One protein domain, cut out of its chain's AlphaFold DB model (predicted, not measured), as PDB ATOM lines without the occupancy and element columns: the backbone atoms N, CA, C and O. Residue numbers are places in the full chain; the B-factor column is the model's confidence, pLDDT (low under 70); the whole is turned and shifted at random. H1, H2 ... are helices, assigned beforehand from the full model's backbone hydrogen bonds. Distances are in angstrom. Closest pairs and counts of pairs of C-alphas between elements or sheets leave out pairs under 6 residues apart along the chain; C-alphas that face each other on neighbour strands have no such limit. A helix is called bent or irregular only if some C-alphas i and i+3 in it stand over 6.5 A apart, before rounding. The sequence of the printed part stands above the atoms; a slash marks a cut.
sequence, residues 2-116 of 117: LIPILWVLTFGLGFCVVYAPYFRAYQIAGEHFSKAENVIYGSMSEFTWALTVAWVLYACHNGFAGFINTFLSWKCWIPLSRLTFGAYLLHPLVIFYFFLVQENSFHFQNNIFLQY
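AT A GLANCE: This is residues 2 to 116 of the 117 residues of an uncharacterized protein of Clytia hemisphaerica (UniProt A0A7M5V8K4). A hairpin of two long helices, H2 and H1, forms one side of an open frame, and the bent helix H4 makes the opposite side across an empty middle. Short H3 makes the corner after H2, while a long link after H4 brings H5 back near the first residue of H2. The printed part has 115 residues with five named helices, H1 to H5 in order, and no named strand: all helix. It is only just loose, close to extended, with a radius of gyration of the C-alphas of 19.9 A and spans of 55 by 36 by 21 A.

IN THESE COORDINATES: H2, residues 35 to 61, is 39.3 A long and begins at C-alpha 35 (-54.404, -12.044, -27.355). H1, residues 2 to 27, is 34.4 A long and begins at C-alpha 2 (-41.817, 22.845, -29.312). It is irregular, only just, with C-alphas 18 and 21 6.8 A apart, and has a kink of 41 degrees near residue 21. H3 spans residues 66 to 72, 10.4 A. H4, residues 77 to 101, was assigned as one helix by its hydrogen bonds but is bent, with C-alphas 89 and 92 6.7 A apart; its arms are H4a, 77 to 89, 18.1 A, and H4b, 92 to 101, 14.2 A. H5, residues 113 to 116, is 5.3 A long and ends at C-alpha 116 (-50.515, -16.879, -29.284).

HOW THE PARTS SIT: H2 and H1 form a helical hairpin and touch at a shallow tilt of 29 degrees, opposite ways; their closest C-alphas, of Thr 52 and Thr 10, are 5.4 A apart. H1 touches H2 with residues 10 to 17 alone. H2, with residue 60 alone, and H3 only just touch, only at the corner, with 3 pairs of C-alphas within 8 A, the closest those of Cys 60 and Asn 69 at 5.9 A. H3 and H4a meet only through their link. H4a and H4b stand at a shallow tilt of 34 degrees, only just short of steep, and both are apart from H1 and H2. H5 and H2 are close but not clearly touching, the closest C-alphas, of Tyr 116 and Lys 35, being 6.5 A apart. Every O i to N i+4 pair is within hydrogen-bond range in H3, H4a and H4b; H1 has 20 of 22, H2 22 of 23, and H5 is too short for such a pair.

THE WHOLE: The two C-alphas farthest apart, of Leu 2 and Asn 104, are 57.3 A apart. The printed part has no cut. The link from H4 to H5 is long, and residues 73 to 114 stand free. The pLDDT is under 70 at residue 24, residues 26 to 33 and residues 103 to 116.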
ATOM      1  N   LEU A   2     -41.391  24.151 -28.770       81.69
ATOM      2  CA  LEU A   2     -41.817  22.845 -29.312       81.69
ATOM      3  C   LEU A   2     -40.713  21.767 -29.305       81.69
ATOM      4  O   LEU A   2     -40.974  20.612 -28.997       81.69
ATOM      5  N   ILE A   3     -39.466  22.151 -29.582       83.31
ATOM      6  CA  ILE A   3     -38.316  21.233 -29.685       83.31
ATOM      7  C   ILE A   3     -38.049  20.452 -28.379       83.31
ATOM      8  O   ILE A   3     -37.974  19.227 -28.441       83.31
ATOM      9  N   PRO A   4     -37.935  21.089 -27.192       82.88
ATOM     10  CA  PRO A   4     -37.742  20.344 -25.945       82.88
ATOM     11  C   PRO A   4     -38.950  19.471 -25.581       82.88
ATOM     12  O   PRO A   4     -38.761  18.393 -25.028       82.88
ATOM     13  N   ILE A   5     -40.176  19.884 -25.934       86.94
ATOM     14  CA  ILE A   5     -41.382  19.066 -25.727       86.94
ATOM     15  C   ILE A   5     -41.297  17.779 -26.551       86.94
ATOM     16  O   ILE A   5     -41.568  16.704 -26.026       86.94
ATOM     17  N   LEU A   6     -40.862  17.863 -27.812       86.19
ATOM     18  CA  LEU A   6     -40.697  16.681 -28.660       86.19
ATOM     19  C   LEU A   6     -39.581  15.750 -28.171       86.19
ATOM     20  O   LEU A   6     -39.722  14.534 -28.273       86.19
ATOM     21  N   TRP A   7     -38.509  16.286 -27.586       86.56
ATOM     22  CA  TRP A   7     -37.487  15.468 -26.927       86.56
ATOM     23  C   TRP A   7     -38.038  14.716 -25.711       86.56
ATOM     24  O   TRP A   7     -37.866  13.505 -25.613       86.56
ATOM     25  N   VAL A   8     -38.743  15.405 -24.809       89.69
ATOM     26  CA  VAL A   8     -39.355  14.762 -23.632       89.69
ATOM     27  C   VAL A   8     -40.390  13.719 -24.053       89.69
ATOM     28  O   VAL A   8     -40.420  12.628 -23.491       89.69
ATOM     29  N   LEU A   9     -41.197  14.021 -25.071       89.12
ATOM     30  CA  LEU A   9     -42.204  13.107 -25.598       89.12
ATOM     31  C   LEU A   9     -41.570  11.853 -26.208       89.12
ATOM     32  O   LEU A   9     -42.009  10.751 -25.909       89.12
ATOM     33  N   THR A  10     -40.514  11.989 -27.010       87.38
ATOM     34  CA  THR A  10     -39.852  10.831 -27.635       87.38
ATOM     35  C   THR A  10     -39.110   9.955 -26.637       87.38
ATOM     36  O   THR A  10     -39.263   8.736 -26.683       87.38
ATOM     37  N   PHE A  11     -38.386  10.537 -25.678       88.69
ATOM     38  CA  PHE A  11     -37.806   9.751 -24.589       88.69
ATOM     39  C   PHE A  11     -38.894   9.097 -23.735       88.69
ATOM     40  O   PHE A  11     -38.803   7.907 -23.455       88.69
ATOM     41  N   GLY A  12     -39.949   9.831 -23.378       91.19
ATOM     42  CA  GLY A  12     -41.074   9.301 -22.608       91.19
ATOM     43  C   GLY A  12     -41.768   8.131 -23.306       91.19
ATOM     44  O   GLY A  12     -42.029   7.116 -22.668       91.19
ATOM     45  N   LEU A  13     -42.003   8.231 -24.617       88.75
ATOM     46  CA  LEU A  13     -42.572   7.150 -25.425       88.75
ATOM     47  C   LEU A  13     -41.629   5.947 -25.516       88.75
ATOM     48  O   LEU A  13     -42.072   4.823 -25.292       88.75
ATOM     49  N   GLY A  14     -40.335   6.164 -25.769       87.81
ATOM     50  CA  GLY A  14     -39.342   5.088 -25.805       87.81
ATOM     51  C   GLY A  14     -39.238   4.342 -24.471       87.81
ATOM     52  O   GLY A  14     -39.288   3.114 -24.437       87.81
ATOM     53  N   PHE A  15     -39.178   5.078 -23.358       87.31
ATOM     54  CA  PHE A  15     -39.202   4.505 -22.014       87.31
ATOM     55  C   PHE A  15     -40.520   3.771 -21.739       87.31
ATOM     56  O   PHE A  15     -40.498   2.636 -21.277       87.31
ATOM     57  N   CYS A  16     -41.666   4.365 -22.064       86.25
ATOM     58  CA  CYS A  16     -42.972   3.740 -21.859       86.25
ATOM     59  C   CYS A  16     -43.075   2.391 -22.583       86.25
ATOM     60  O   CYS A  16     -43.468   1.401 -21.970       86.25
ATOM     61  N   VAL A  17     -42.646   2.321 -23.848       86.94
ATOM     62  CA  VAL A  17     -42.667   1.074 -24.624       86.94
ATOM     63  C   VAL A  17     -41.796   0.009 -23.976       86.94
ATOM     64  O   VAL A  17     -42.270  -1.108 -23.802       86.94
ATOM     65  N   VAL A  18     -40.565   0.340 -23.573       85.56
ATOM     66  CA  VAL A  18     -39.652  -0.633 -22.952       85.56
ATOM     67  C   VAL A  18     -40.179  -1.108 -21.603       85.56
ATOM     68  O   VAL A  18     -40.138  -2.301 -21.337       85.56
ATOM     69  N   TYR A  19     -40.687  -0.209 -20.756       84.31
ATOM     70  CA  TYR A  19     -41.104  -0.542 -19.391       84.31
ATOM     71  C   TYR A  19     -42.513  -1.135 -19.289       84.31
ATOM     72  O   TYR A  19     -42.788  -1.836 -18.319       84.31
ATOM     73  N   ALA A  20     -43.394  -0.924 -20.271       82.00
ATOM     74  CA  ALA A  20     -44.743  -1.498 -20.300       82.00
ATOM     75  C   ALA A  20     -44.796  -3.029 -20.062       82.00
ATOM     76  O   ALA A  20     -45.575  -3.457 -19.203       82.00
ATOM     77  N   PRO A  21     -43.983  -3.870 -20.734       78.31
ATOM     78  CA  PRO A  21     -44.006  -5.317 -20.540       78.31
ATOM     79  C   PRO A  21     -43.381  -5.723 -19.205       78.31
ATOM     80  O   PRO A  21     -43.920  -6.600 -18.535       78.31
ATOM     81  N   TYR A  22     -42.302  -5.059 -18.767       76.44
ATOM     82  CA  TYR A  22     -41.687  -5.334 -17.462       76.44
ATOM     83  C   TYR A  22     -42.628  -4.995 -16.305       76.44
ATOM     84  O   TYR A  22     -42.759  -5.773 -15.364       76.44
ATOM     85  N   PHE A  23     -43.313  -3.855 -16.392       73.62
ATOM     86  CA  PHE A  23     -44.274  -3.407 -15.392       73.62
ATOM     87  C   PHE A  23     -45.470  -4.355 -15.298       73.62
ATOM     88  O   PHE A  23     -45.852  -4.761 -14.202       73.62
ATOM     89  N   ARG A  24     -46.034  -4.758 -16.442       67.50
ATOM     90  CA  ARG A  24     -47.137  -5.725 -16.498       67.50
ATOM     91  C   ARG A  24     -46.724  -7.088 -15.940       67.50
ATOM     92  O   ARG A  24     -47.458  -7.637 -15.129       67.50
ATOM     93  N   ALA A  25     -45.538  -7.582 -16.301       70.19
ATOM     94  CA  ALA A  25     -45.040  -8.881 -15.850       70.19
ATOM     95  C   ALA A  25     -44.748  -8.941 -14.338       70.19
ATOM     96  O   ALA A  25     -44.991  -9.971 -13.717       70.19
ATOM     97  N   TYR A  26     -44.234  -7.859 -13.741       67.44
ATOM     98  CA  TYR A  26     -43.887  -7.833 -12.313       67.44
ATOM     99  C   TYR A  26     -45.035  -7.404 -11.393       67.44
ATOM    100  O   TYR A  26     -45.116  -7.887 -10.267       67.44
ATOM    101  N   GLN A  27     -45.896  -6.476 -11.824       64.81
ATOM    102  CA  GLN A  27     -46.860  -5.831 -10.927       64.81
ATOM    103  C   GLN A  27     -48.242  -6.498 -10.926       64.81
ATOM    104  O   GLN A  27     -48.985  -6.360  -9.955       64.81
ATOM    105  N   ILE A  28     -48.591  -7.234 -11.985       63.28
ATOM    106  CA  ILE A  28     -49.888  -7.905 -12.126       63.28
ATOM    107  C   ILE A  28     -49.632  -9.411 -12.163       63.28
ATOM    108  O   ILE A  28     -49.475  -9.992 -13.228       63.28
ATOM    109  N   ALA A  29     -49.506 -10.000 -10.971       56.19
ATOM    110  CA  ALA A  29     -49.409 -11.428 -10.640       56.19
ATOM    111  C   ALA A  29     -49.676 -12.440 -11.784       56.19
ATOM    112  O   ALA A  29     -50.698 -13.120 -11.793       56.19
ATOM    113  N   GLY A  30     -48.738 -12.576 -12.727       55.56
ATOM    114  CA  GLY A  30     -48.773 -13.607 -13.767       55.56
ATOM    115  C   GLY A  30     -49.954 -13.553 -14.743       55.56
ATOM    116  O   GLY A  30     -50.187 -14.551 -15.422       55.56
ATOM    117  N   GLU A  31     -50.695 -12.442 -14.853       58.16
ATOM    118  CA  GLU A  31     -51.731 -12.344 -15.886       58.16
ATOM    119  C   GLU A  31     -51.096 -12.113 -17.258       58.16
ATOM    120  O   GLU A  31     -50.410 -11.122 -17.519       58.16
ATOM    121  N   HIS A  32     -51.325 -13.072 -18.149       62.03
ATOM    122  CA  HIS A  32     -50.919 -12.978 -19.538       62.03
ATOM    123  C   HIS A  32     -51.771 -11.926 -20.254       62.03
ATOM    124  O   HIS A  32     -52.988 -11.887 -20.079       62.03
ATOM    125  N   PHE A  33     -51.135 -11.099 -21.090       65.69
ATOM    126  CA  PHE A  33     -51.842 -10.182 -21.982       65.69
ATOM    127  C   PHE A  33     -52.943 -10.927 -22.738       65.69
ATOM    128  O   PHE A  33     -52.706 -12.019 -23.267       65.69
ATOM    129  N   SER A  34     -54.129 -10.320 -22.842       73.81
ATOM    130  CA  SER A  34     -55.134 -10.821 -23.773       73.81
ATOM    131  C   SER A  34     -54.530 -10.878 -25.178       73.81
ATOM    132  O   SER A  34     -53.709 -10.036 -25.548       73.81
ATOM    133  N   LYS A  35     -54.936 -11.857 -25.992       74.50
ATOM    134  CA  LYS A  35     -54.404 -12.044 -27.355       74.50
ATOM    135  C   LYS A  35     -54.462 -10.753 -28.173       74.50
ATOM    136  O   LYS A  35     -53.498 -10.397 -28.845       74.50
ATOM    137  N   ALA A  36     -55.567 -10.018 -28.047       80.56
ATOM    138  CA  ALA A  36     -55.742  -8.723 -28.693       80.56
ATOM    139  C   ALA A  36     -54.717  -7.686 -28.200       80.56
ATOM    140  O   ALA A  36     -54.103  -7.002 -29.014       80.56
ATOM    141  N   GLU A  37     -54.482  -7.598 -26.889       79.50
ATOM    142  CA  GLU A  37     -53.493  -6.677 -26.317       79.50
ATOM    143  C   GLU A  37     -52.071  -7.014 -26.770       79.50
ATOM    144  O   GLU A  37     -51.312  -6.104 -27.084       79.50
ATOM    145  N   ASN A  38     -51.719  -8.299 -26.861       80.44
ATOM    146  CA  ASN A  38     -50.386  -8.722 -27.281       80.44
ATOM    147  C   ASN A  38     -50.096  -8.362 -28.748       80.44
ATOM    148  O   ASN A  38     -49.029  -7.839 -29.061       80.44
ATOM    149  N   VAL A  39     -51.059  -8.585 -29.650       82.88
ATOM    150  CA  VAL A  39     -50.910  -8.246 -31.079       82.88
ATOM    151  C   VAL A  39     -50.833  -6.730 -31.285       82.88
ATOM    152  O   VAL A  39     -49.986  -6.241 -32.041       82.88
ATOM    153  N   ILE A  40     -51.691  -5.978 -30.588       85.38
ATOM    154  CA  ILE A  40     -51.699  -4.511 -30.639       85.38
ATOM    155  C   ILE A  40     -50.390  -3.955 -30.073       85.38
ATOM    156  O   ILE A  40     -49.766  -3.110 -30.710       85.38
ATOM    157  N   TYR A  41     -49.941  -4.451 -28.917       83.62
ATOM    158  CA  TYR A  41     -48.688  -4.023 -28.303       83.62
ATOM    159  C   TYR A  41     -47.484  -4.362 -29.187       83.62
ATOM    160  O   TYR A  41     -46.655  -3.487 -29.422       83.62
ATOM    161  N   GLY A  42     -47.417  -5.576 -29.745       84.56
ATOM    162  CA  GLY A  42     -46.354  -5.979 -30.668       84.56
ATOM    163  C   GLY A  42     -46.226  -5.005 -31.837       84.56
ATOM    164  O   GLY A  42     -45.168  -4.420 -32.044       84.56
ATOM    165  N   SER A  43     -47.342  -4.707 -32.500       87.38
ATOM    166  CA  SER A  43     -47.354  -3.789 -33.642       87.38
ATOM    167  C   SER A  43     -47.009  -2.351 -33.222       87.38
ATOM    168  O   SER A  43     -46.119  -1.717 -33.785       87.38
ATOM    169  N   MET A  44     -47.681  -1.814 -32.197       87.25
ATOM    170  CA  MET A  44     -47.499  -0.422 -31.760       87.25
ATOM    171  C   MET A  44     -46.125  -0.156 -31.146       87.25
ATOM    172  O   MET A  44     -45.622   0.962 -31.266       87.25
ATOM    173  N   SER A  45     -45.514  -1.148 -30.497       88.44
ATOM    174  CA  SER A  45     -44.178  -1.022 -29.913       88.44
ATOM    175  C   SER A  45     -43.127  -0.770 -30.996       88.44
ATOM    176  O   SER A  45     -42.345   0.175 -30.878       88.44
ATOM    177  N   GLU A  46     -43.184  -1.521 -32.098       86.75
ATOM    178  CA  GLU A  46     -42.289  -1.368 -33.244       86.75
ATOM    179  C   GLU A  46     -42.506  -0.030 -33.956       86.75
ATOM    180  O   GLU A  46     -41.539   0.679 -34.244       86.75
ATOM    181  N   PHE A  47     -43.766   0.381 -34.162       90.88
ATOM    182  CA  PHE A  47     -44.083   1.694 -34.738       90.88
ATOM    183  C   PHE A  47     -43.585   2.846 -33.863       90.88
ATOM    184  O   PHE A  47     -43.020   3.817 -34.366       90.88
ATOM    185  N   THR A  48     -43.778   2.746 -32.549       90.56
ATOM    186  CA  THR A  48     -43.375   3.796 -31.608       90.56
ATOM    187  C   THR A  48     -41.855   3.886 -31.506       90.56
ATOM    188  O   THR A  48     -41.300   4.988 -31.485       90.56
ATOM    189  N   TRP A  49     -41.161   2.746 -31.503       87.69
ATOM    190  CA  TRP A  49     -39.704   2.701 -31.589       87.69
ATOM    191  C   TRP A  49     -39.196   3.329 -32.892       87.69
ATOM    192  O   TRP A  49     -38.343   4.217 -32.852       87.69
ATOM    193  N   ALA A  50     -39.773   2.955 -34.038       90.88
ATOM    194  CA  ALA A  50     -39.414   3.525 -35.334       90.88
ATOM    195  C   ALA A  50     -39.630   5.046 -35.373       90.88
ATOM    196  O   ALA A  50     -38.757   5.778 -35.836       90.88
ATOM    197  N   LEU A  51     -40.749   5.541 -34.830       91.25
ATOM    198  CA  LEU A  51     -41.051   6.972 -34.755       91.25
ATOM    199  C   LEU A  51     -40.065   7.719 -33.849       91.25
ATOM    200  O   LEU A  51     -39.619   8.815 -34.189       91.25
ATOM    201  N   THR A  52     -39.677   7.110 -32.727       89.88
ATOM    202  CA  THR A  52     -38.678   7.662 -31.801       89.88
ATOM    203  C   THR A  52     -37.332   7.832 -32.508       89.88
ATOM    204  O   THR A  52     -36.745   8.914 -32.471       89.88
ATOM    205  N   VAL A  53     -36.870   6.803 -33.226       88.69
ATOM    206  CA  VAL A  53     -35.618   6.861 -33.999       88.69
ATOM    207  C   VAL A  53     -35.724   7.853 -35.163       88.69
ATOM    208  O   VAL A  53     -34.806   8.646 -35.377       88.69
ATOM    209  N   ALA A  54     -36.846   7.868 -35.886       91.12
ATOM    210  CA  ALA A  54     -37.081   8.795 -36.992       91.12
ATOM    211  C   ALA A  54     -37.031  10.261 -36.536       91.12
ATOM    212  O   ALA A  54     -36.431  11.096 -37.215       91.12
ATOM    213  N   TRP A  55     -37.591  10.577 -35.364       90.19
ATOM    214  CA  TRP A  55     -37.485  11.913 -34.782       90.19
ATOM    215  C   TRP A  55     -36.035  12.294 -34.473       90.19
ATOM    216  O   TRP A  55     -35.615  13.400 -34.807       90.19
ATOM    217  N   VAL A  56     -35.247  11.384 -33.888       87.19
ATOM    218  CA  VAL A  56     -33.824  11.638 -33.602       87.19
ATOM    219  C   VAL A  56     -33.057  11.935 -34.892       87.19
ATOM    220  O   VAL A  56     -32.299  12.904 -34.939       87.19
ATOM    221  N   LEU A  57     -33.293  11.166 -35.959       87.88
ATOM    222  CA  LEU A  57     -32.685  11.405 -37.273       87.88
ATOM    223  C   LEU A  57     -33.089  12.767 -37.851       87.88
ATOM    224  O   LEU A  57     -32.229  13.533 -38.288       87.88
ATOM    225  N   TYR A  58     -34.380  13.104 -37.804       88.81
ATOM    226  CA  TYR A  58     -34.886  14.399 -38.259       88.81
ATOM    227  C   TYR A  58     -34.286  15.566 -37.460       88.81
ATOM    228  O   TYR A  58     -33.875  16.576 -38.036       88.81
ATOM    229  N   ALA A  59     -34.182  15.427 -36.137       87.31
ATOM    230  CA  ALA A  59     -33.569  16.426 -35.271       87.31
ATOM    231  C   ALA A  59     -32.074  16.613 -35.583       87.31
ATOM    232  O   ALA A  59     -31.579  17.741 -35.533       87.31
ATOM    233  N   CYS A  60     -31.364  15.537 -35.942       84.62
ATOM    234  CA  CYS A  60     -29.971  15.606 -36.385       84.62
ATOM    235  C   CYS A  60     -29.842  16.324 -37.733       84.62
ATOM    236  O   CYS A  60     -29.015  17.222 -37.860       84.62
ATOM    237  N   HIS A  61     -30.698  15.996 -38.705       84.56
ATOM    238  CA  HIS A  61     -30.666  16.606 -40.036       84.56
ATOM    239  C   HIS A  61     -30.939  18.119 -40.009       84.56
ATOM    240  O   HIS A  61     -30.287  18.881 -40.713       84.56
ATOM    241  N   ASN A  62     -31.872  18.575 -39.168       85.00
ATOM    242  CA  ASN A  62     -32.216  19.998 -39.057       85.00
ATOM    243  C   ASN A  62     -31.310  20.786 -38.091       85.00
ATOM    244  O   ASN A  62     -31.571  21.954 -37.818       85.00
ATOM    245  N   GLY A  63     -30.268  20.163 -37.527       79.81
ATOM    246  CA  GLY A  63     -29.340  20.823 -36.600       79.81
ATOM    247  C   GLY A  63     -29.913  21.108 -35.204       79.81
ATOM    248  O   GLY A  63     -29.243  21.719 -34.374       79.81
ATOM    249  N   PHE A  64     -31.119  20.624 -34.895       79.75
ATOM    250  CA  PHE A  64     -31.769  20.787 -33.588       79.75
ATOM    251  C   PHE A  64     -31.267  19.800 -32.521       79.75
ATOM    252  O   PHE A  64     -31.684  19.867 -31.364       79.75
ATOM    253  N   ALA A  65     -30.379  18.877 -32.897       78.56
ATOM    254  CA  ALA A  65     -29.864  17.827 -32.026       78.56
ATOM    255  C   ALA A  65     -28.691  18.248 -31.122       78.56
ATOM    256  O   ALA A  65     -28.401  17.522 -30.177       78.56
ATOM    257  N   GLY A  66     -28.023  19.385 -31.367       80.88
ATOM    258  CA  GLY A  66     -26.985  19.961 -30.490       80.88
ATOM    259  C   GLY A  66     -26.003  18.942 -29.882       80.88
ATOM    260  O   GLY A  66     -25.094  18.449 -30.552       80.88
ATOM    261  N   PHE A  67     -26.204  18.612 -28.600       79.88
ATOM    262  CA  PHE A  67     -25.412  17.619 -27.863       79.88
ATOM    263  C   PHE A  67     -25.500  16.201 -28.453       79.88
ATOM    264  O   PHE A  67     -24.474  15.541 -28.615       79.88
ATOM    265  N   ILE A  68     -26.700  15.749 -28.838       81.69
ATOM    266  CA  ILE A  68     -26.919  14.419 -29.425       81.69
ATOM    267  C   ILE A  68     -26.122  14.266 -30.725       81.69
ATOM    268  O   ILE A  68     -25.521  13.219 -30.947       81.69
ATOM    269  N   ASN A  69     -26.035  15.316 -31.548       83.56
ATOM    270  CA  ASN A  69     -25.253  15.275 -32.787       83.56
ATOM    271  C   ASN A  69     -23.751  15.067 -32.522       83.56
ATOM    272  O   ASN A  69     -23.085  14.314 -33.233       83.56
ATOM    273  N   THR A  70     -23.224  15.698 -31.471       81.75
ATOM    274  CA  THR A  70     -21.815  15.546 -31.067       81.75
ATOM    275  C   THR A  70     -21.547  14.139 -30.537       81.75
ATOM    276  O   THR A  70     -20.538  13.528 -30.882       81.75
ATOM    277  N   PHE A  71     -22.477  13.601 -29.744       85.06
ATOM    278  CA  PHE A  71     -22.400  12.239 -29.227       85.06
ATOM    279  C   PHE A  71     -22.459  11.192 -30.346       85.06
ATOM    280  O   PHE A  71     -21.619  10.297 -30.368       85.06
ATOM    281  N   LEU A  72     -23.387  11.319 -31.303       78.69
ATOM    282  CA  LEU A  72     -23.504  10.406 -32.451       78.69
ATOM    283  C   LEU A  72     -22.312  10.501 -33.412       78.69
ATOM    284  O   LEU A  72     -21.908   9.496 -33.987       78.69
ATOM    285  N   SER A  73     -21.711  11.682 -33.560       83.44
ATOM    286  CA  SER A  73     -20.539  11.882 -34.426       83.44
ATOM    287  C   SER A  73     -19.224  11.407 -33.789       83.44
ATOM    288  O   SER A  73     -18.141  11.626 -34.338       83.44
ATOM    289  N   TRP A  74     -19.277  10.779 -32.611       87.56
ATOM    290  CA  TRP A  74     -18.074  10.400 -31.886       87.56
ATOM    291  C   TRP A  74     -17.351   9.218 -32.548       87.56
ATOM    292  O   TRP A  74     -17.938   8.181 -32.848       87.56
ATOM    293  N   LYS A  75     -16.026   9.323 -32.708       84.12
ATOM    294  CA  LYS A  75     -15.186   8.261 -33.296       84.12
ATOM    295  C   LYS A  75     -15.267   6.914 -32.563       84.12
ATOM    296  O   LYS A  75     -14.910   5.900 -33.151       84.12
ATOM    297  N   CYS A  76     -15.754   6.889 -31.321       86.81
ATOM    298  CA  CYS A  76     -16.020   5.661 -30.568       86.81
ATOM    299  C   CYS A  76     -17.075   4.757 -31.247       86.81
ATOM    300  O   CYS A  76     -16.994   3.533 -31.160       86.81
ATOM    301  N   TRP A  77     -18.017   5.330 -32.006       87.88
ATOM    302  CA  TRP A  77     -19.044   4.567 -32.725       87.88
ATOM    303  C   TRP A  77     -18.495   3.750 -33.894       87.88
ATOM    304  O   TRP A  77     -19.104   2.761 -34.287       87.88
ATOM    305  N   ILE A  78     -17.331   4.120 -34.432       86.50
ATOM    306  CA  ILE A  78     -16.714   3.447 -35.581       86.50
ATOM    307  C   ILE A  78     -16.306   2.002 -35.235       86.50
ATOM    308  O   ILE A  78     -16.760   1.082 -35.919       86.50
ATOM    309  N   PRO A  79     -15.488   1.735 -34.193       91.25
ATOM    310  CA  PRO A  79     -15.175   0.361 -33.804       91.25
ATOM    311  C   PRO A  79     -16.404  -0.389 -33.277       91.25
ATOM    312  O   PRO A  79     -16.548  -1.577 -33.563       91.25
ATOM    313  N   LEU A  80     -17.315   0.289 -32.570       90.19
ATOM    314  CA  LEU A  80     -18.526  -0.336 -32.037       90.19
ATOM    315  C   LEU A  80     -19.458  -0.821 -33.154       90.19
ATOM    316  O   LEU A  80     -19.945  -1.943 -33.093       90.19
ATOM    317  N   SER A  81     -19.636  -0.021 -34.208       89.81
ATOM    318  CA  SER A  81     -20.412  -0.395 -35.395       89.81
ATOM    319  C   SER A  81     -19.837  -1.631 -36.092       89.81
ATOM    320  O   SER A  81     -20.582  -2.499 -36.537       89.81
ATOM    321  N   ARG A  82     -18.504  -1.764 -36.140       89.31
ATOM    322  CA  ARG A  82     -17.855  -2.959 -36.702       89.31
ATOM    323  C   ARG A  82     -18.075  -4.195 -35.833       89.31
ATOM    324  O   ARG A  82     -18.280  -5.280 -36.372       89.31
ATOM    325  N   LEU A  83     -18.043  -4.037 -34.511       91.44
ATOM    326  CA  LEU A  83     -18.301  -5.127 -33.573       91.44
ATOM    327  C   LEU A  83     -19.757  -5.601 -33.650       91.44
ATOM    328  O   LEU A  83     -19.995  -6.802 -33.750       91.44
ATOM    329  N   THR A  84     -20.725  -4.678 -33.648       92.50
ATOM    330  CA  THR A  84     -22.152  -5.021 -33.762       92.50
ATOM    331  C   THR A  84     -22.471  -5.649 -35.110       92.50
ATOM    332  O   THR A  84     -23.232  -6.609 -35.156       92.50
ATOM    333  N   PHE A  85     -21.844  -5.185 -36.195       92.38
ATOM    334  CA  PHE A  85     -21.964  -5.822 -37.505       92.38
ATOM    335  C   PHE A  85     -21.403  -7.251 -37.506       92.38
ATOM    336  O   PHE A  85     -22.052  -8.169 -38.005       92.38
ATOM    337  N   GLY A  86     -20.237  -7.470 -36.889       92.50
ATOM    338  CA  GLY A  86     -19.679  -8.812 -36.716       92.50
ATOM    339  C   GLY A  86     -20.605  -9.730 -35.913       92.50
ATOM    340  O   GLY A  86     -20.892 -10.845 -36.339       92.50
ATOM    341  N   ALA A  87     -21.135  -9.243 -34.788       92.56
ATOM    342  CA  ALA A  87     -22.100  -9.982 -33.978       92.56
ATOM    343  C   ALA A  87     -23.396 -10.286 -34.749       92.56
ATOM    344  O   ALA A  87     -23.903 -11.400 -34.664       92.56
ATOM    345  N   TYR A  88     -23.901  -9.332 -35.539       92.62
ATOM    346  CA  TYR A  88     -25.093  -9.504 -36.370       92.62
ATOM    347  C   TYR A  88     -24.917 -10.615 -37.413       92.62
ATOM    348  O   TYR A  88     -25.814 -11.434 -37.581       92.62
ATOM    349  N   LEU A  89     -23.752 -10.696 -38.066       92.94
ATOM    350  CA  LEU A  89     -23.450 -11.774 -39.014       92.94
ATOM    351  C   LEU A  89     -23.326 -13.144 -38.332       92.94
ATOM    352  O   LEU A  89     -23.754 -14.153 -38.890       92.94
ATOM    353  N   LEU A  90     -22.752 -13.191 -37.127       93.69
ATOM    354  CA  LEU A  90     -22.622 -14.429 -36.354       93.69
ATOM    355  C   LEU A  90     -23.953 -14.893 -35.749       93.69
ATOM    356  O   LEU A  90     -24.141 -16.088 -35.546       93.69
ATOM    357  N   HIS A  91     -24.882 -13.978 -35.477       92.62
ATOM    358  CA  HIS A  91     -26.151 -14.275 -34.817       92.62
ATOM    359  C   HIS A  91     -26.958 -15.417 -35.472       92.62
ATOM    360  O   HIS A  91     -27.241 -16.395 -34.775       92.62
ATOM    361  N   PRO A  92     -27.281 -15.392 -36.785       91.62
ATOM    362  CA  PRO A  92     -28.000 -16.492 -37.429       91.62
ATOM    363  C   PRO A  92     -27.184 -17.790 -37.476       91.62
ATOM    364  O   PRO A  92     -27.767 -18.866 -37.385       91.62
ATOM    365  N   LEU A  93     -25.850 -17.712 -37.570       91.94
ATOM    366  CA  LEU A  93     -24.980 -18.895 -37.551       91.94
ATOM    367  C   LEU A  93     -25.028 -19.599 -36.195       91.94
ATOM    368  O   LEU A  93     -25.123 -20.821 -36.145       91.94
ATOM    369  N   VAL A  94     -25.000 -18.836 -35.099       91.44
ATOM    370  CA  VAL A  94     -25.114 -19.371 -33.737       91.44
ATOM    371  C   VAL A  94     -26.493 -19.983 -33.508       91.44
ATOM    372  O   VAL A  94     -26.577 -21.086 -32.978       91.44
ATOM    373  N   ILE A  95     -27.563 -19.308 -33.942       91.19
ATOM    374  CA  ILE A  95     -28.930 -19.841 -33.863       91.19
ATOM    375  C   ILE A  95     -29.034 -21.160 -34.636       91.19
ATOM    376  O   ILE A  95     -29.529 -22.151 -34.106       91.19
ATOM    377  N   PHE A  96     -28.535 -21.194 -35.872       90.50
ATOM    378  CA  PHE A  96     -28.569 -22.388 -36.710       90.50
ATOM    379  C   PHE A  96     -27.752 -23.535 -36.107       90.50
ATOM    380  O   PHE A  96     -28.237 -24.659 -36.030       90.50
ATOM    381  N   TYR A  97     -26.548 -23.249 -35.609       90.62
ATOM    382  CA  TYR A  97     -25.726 -24.225 -34.898       90.62
ATOM    383  C   TYR A  97     -26.443 -24.785 -33.665       90.62
ATOM    384  O   TYR A  97     -26.443 -25.995 -33.456       90.62
ATOM    385  N   PHE A  98     -27.097 -23.924 -32.881       88.75
ATOM    386  CA  PHE A  98     -27.872 -24.341 -31.716       88.75
ATOM    387  C   PHE A  98     -29.018 -25.282 -32.108       88.75
ATOM    388  O   PHE A  98     -29.157 -26.342 -31.508       88.75
ATOM    389  N   PHE A  99     -29.775 -24.956 -33.163       85.31
ATOM    390  CA  PHE A  99     -30.826 -25.833 -33.687       85.31
ATOM    391  C   PHE A  99     -30.297 -27.176 -34.206       85.31
ATOM    392  O   PHE A  99     -30.972 -28.185 -34.035       85.31
ATOM    393  N   LEU A 100     -29.111 -27.205 -34.822       85.19
ATOM    394  CA  LEU A 100     -28.499 -28.440 -35.323       85.19
ATOM    395  C   LEU A 100     -27.961 -29.344 -34.207       85.19
ATOM    396  O   LEU A 100     -28.106 -30.556 -34.288       85.19
ATOM    397  N   VAL A 101     -27.341 -28.768 -33.173       84.44
ATOM    398  CA  VAL A 101     -26.869 -29.510 -31.989       84.44
ATOM    399  C   VAL A 101     -28.041 -30.002 -31.140       84.44
ATOM    400  O   VAL A 101     -27.936 -31.012 -30.442       84.44
ATOM    401  N   GLN A 102     -29.176 -29.305 -31.192       75.06
ATOM    402  CA  GLN A 102     -30.400 -29.689 -30.506       75.06
ATOM    403  C   GLN A 102     -31.138 -30.814 -31.257       75.06
ATOM    404  O   GLN A 102     -32.238 -30.638 -31.767       75.06
ATOM    405  N   GLU A 103     -30.538 -32.008 -31.279       61.72
ATOM    406  CA  GLU A 103     -31.116 -33.238 -31.850       61.72
ATOM    407  C   GLU A 103     -32.227 -33.860 -30.973       61.72
ATOM    408  O   GLU A 103     -32.897 -34.809 -31.383       61.72
ATOM    409  N   ASN A 104     -32.469 -33.322 -29.770       58.25
ATOM    410  CA  ASN A 104     -33.502 -33.808 -28.856       58.25
ATOM    411  C   ASN A 104     -34.776 -32.969 -28.958       58.25
ATOM    412  O   ASN A 104     -34.778 -31.758 -28.726       58.25
ATOM    413  N   SER A 105     -35.858 -33.666 -29.300       49.12
ATOM    414  CA  SER A 105     -37.189 -33.146 -29.573       49.12
ATOM    415  C   SER A 105     -37.631 -32.166 -28.494       49.12
ATOM    416  O   SER A 105     -37.798 -32.531 -27.329       49.12
ATOM    417  N   PHE A 106     -37.885 -30.923 -28.901       55.09
ATOM    418  CA  PHE A 106     -38.802 -30.055 -28.186       55.09
ATOM    419  C   PHE A 106     -40.095 -30.852 -28.017       55.09
ATOM    420  O   PHE A 106     -40.855 -31.015 -28.972       55.09
ATOM    421  N   HIS A 107     -40.324 -31.427 -26.835       51.16
ATOM    422  CA  HIS A 107     -41.650 -31.890 -26.473       51.16
ATOM    423  C   HIS A 107     -42.552 -30.679 -26.671       51.16
ATOM    424  O   HIS A 107     -42.418 -29.683 -25.959       51.16
ATOM    425  N   PHE A 108     -43.371 -30.736 -27.721       52.91
ATOM    426  CA  PHE A 108     -44.325 -29.712 -28.097       52.91
ATOM    427  C   PHE A 108     -45.273 -29.509 -26.921       52.91
ATOM    428  O   PHE A 108     -46.320 -30.145 -26.815       52.91
ATOM    429  N   GLN A 109     -44.894 -28.621 -26.007       53.91
ATOM    430  CA  GLN A 109     -45.806 -28.041 -25.051       53.91
ATOM    431  C   GLN A 109     -46.720 -27.142 -25.884       53.91
ATOM    432  O   GLN A 109     -46.475 -25.948 -26.049       53.91
ATOM    433  N   ASN A 110     -47.765 -27.757 -26.447       50.56
ATOM    434  CA  ASN A 110     -48.866 -27.152 -27.207       50.56
ATOM    435  C   ASN A 110     -49.524 -25.956 -26.496       50.56
ATOM    436  O   ASN A 110     -50.375 -25.283 -27.063       50.56
ATOM    437  N   ASN A 111     -49.110 -25.656 -25.272       52.50
ATOM    438  CA  ASN A 111     -49.586 -24.553 -24.464       52.50
ATOM    439  C   ASN A 111     -48.979 -23.212 -24.898       52.50
ATOM    440  O   ASN A 111     -49.578 -22.193 -24.609       52.50
ATOM    441  N   ILE A 112     -47.831 -23.179 -25.590       55.44
ATOM    442  CA  ILE A 112     -47.211 -21.906 -26.005       55.44
ATOM    443  C   ILE A 112     -47.884 -21.386 -27.283       55.44
ATOM    444  O   ILE A 112     -48.330 -20.245 -27.327       55.44
ATOM    445  N   PHE A 113     -48.055 -22.233 -28.302       51.22
ATOM    446  CA  PHE A 113     -48.657 -21.827 -29.580       51.22
ATOM    447  C   PHE A 113     -50.166 -21.536 -29.489       51.22
ATOM    448  O   PHE A 113     -50.636 -20.618 -30.154       51.22
ATOM    449  N   LEU A 114     -50.911 -22.228 -28.616       50.69
ATOM    450  CA  LEU A 114     -52.335 -21.946 -28.343       50.69
ATOM    451  C   LEU A 114     -52.561 -20.723 -27.428       50.69
ATOM    452  O   LEU A 114     -53.697 -20.300 -27.218       50.69
ATOM    453  N   GLN A 115     -51.491 -20.149 -26.869       47.47
ATOM    454  CA  GLN A 115     -51.552 -18.878 -26.140       47.47
ATOM    455  C   GLN A 115     -51.371 -17.678 -27.083       47.47
ATOM    456  O   GLN A 115     -51.892 -16.600 -26.802       47.47
ATOM    457  N   TYR A 116     -50.692 -17.879 -28.222       51.03
ATOM    458  CA  TYR A 116     -50.515 -16.879 -29.284       51.03
ATOM    459  C   TYR A 116     -51.630 -16.889 -30.355       51.03
ATOM    460  O   TYR A 116     -51.791 -15.879 -31.037       51.03
TER     461      TYR A 116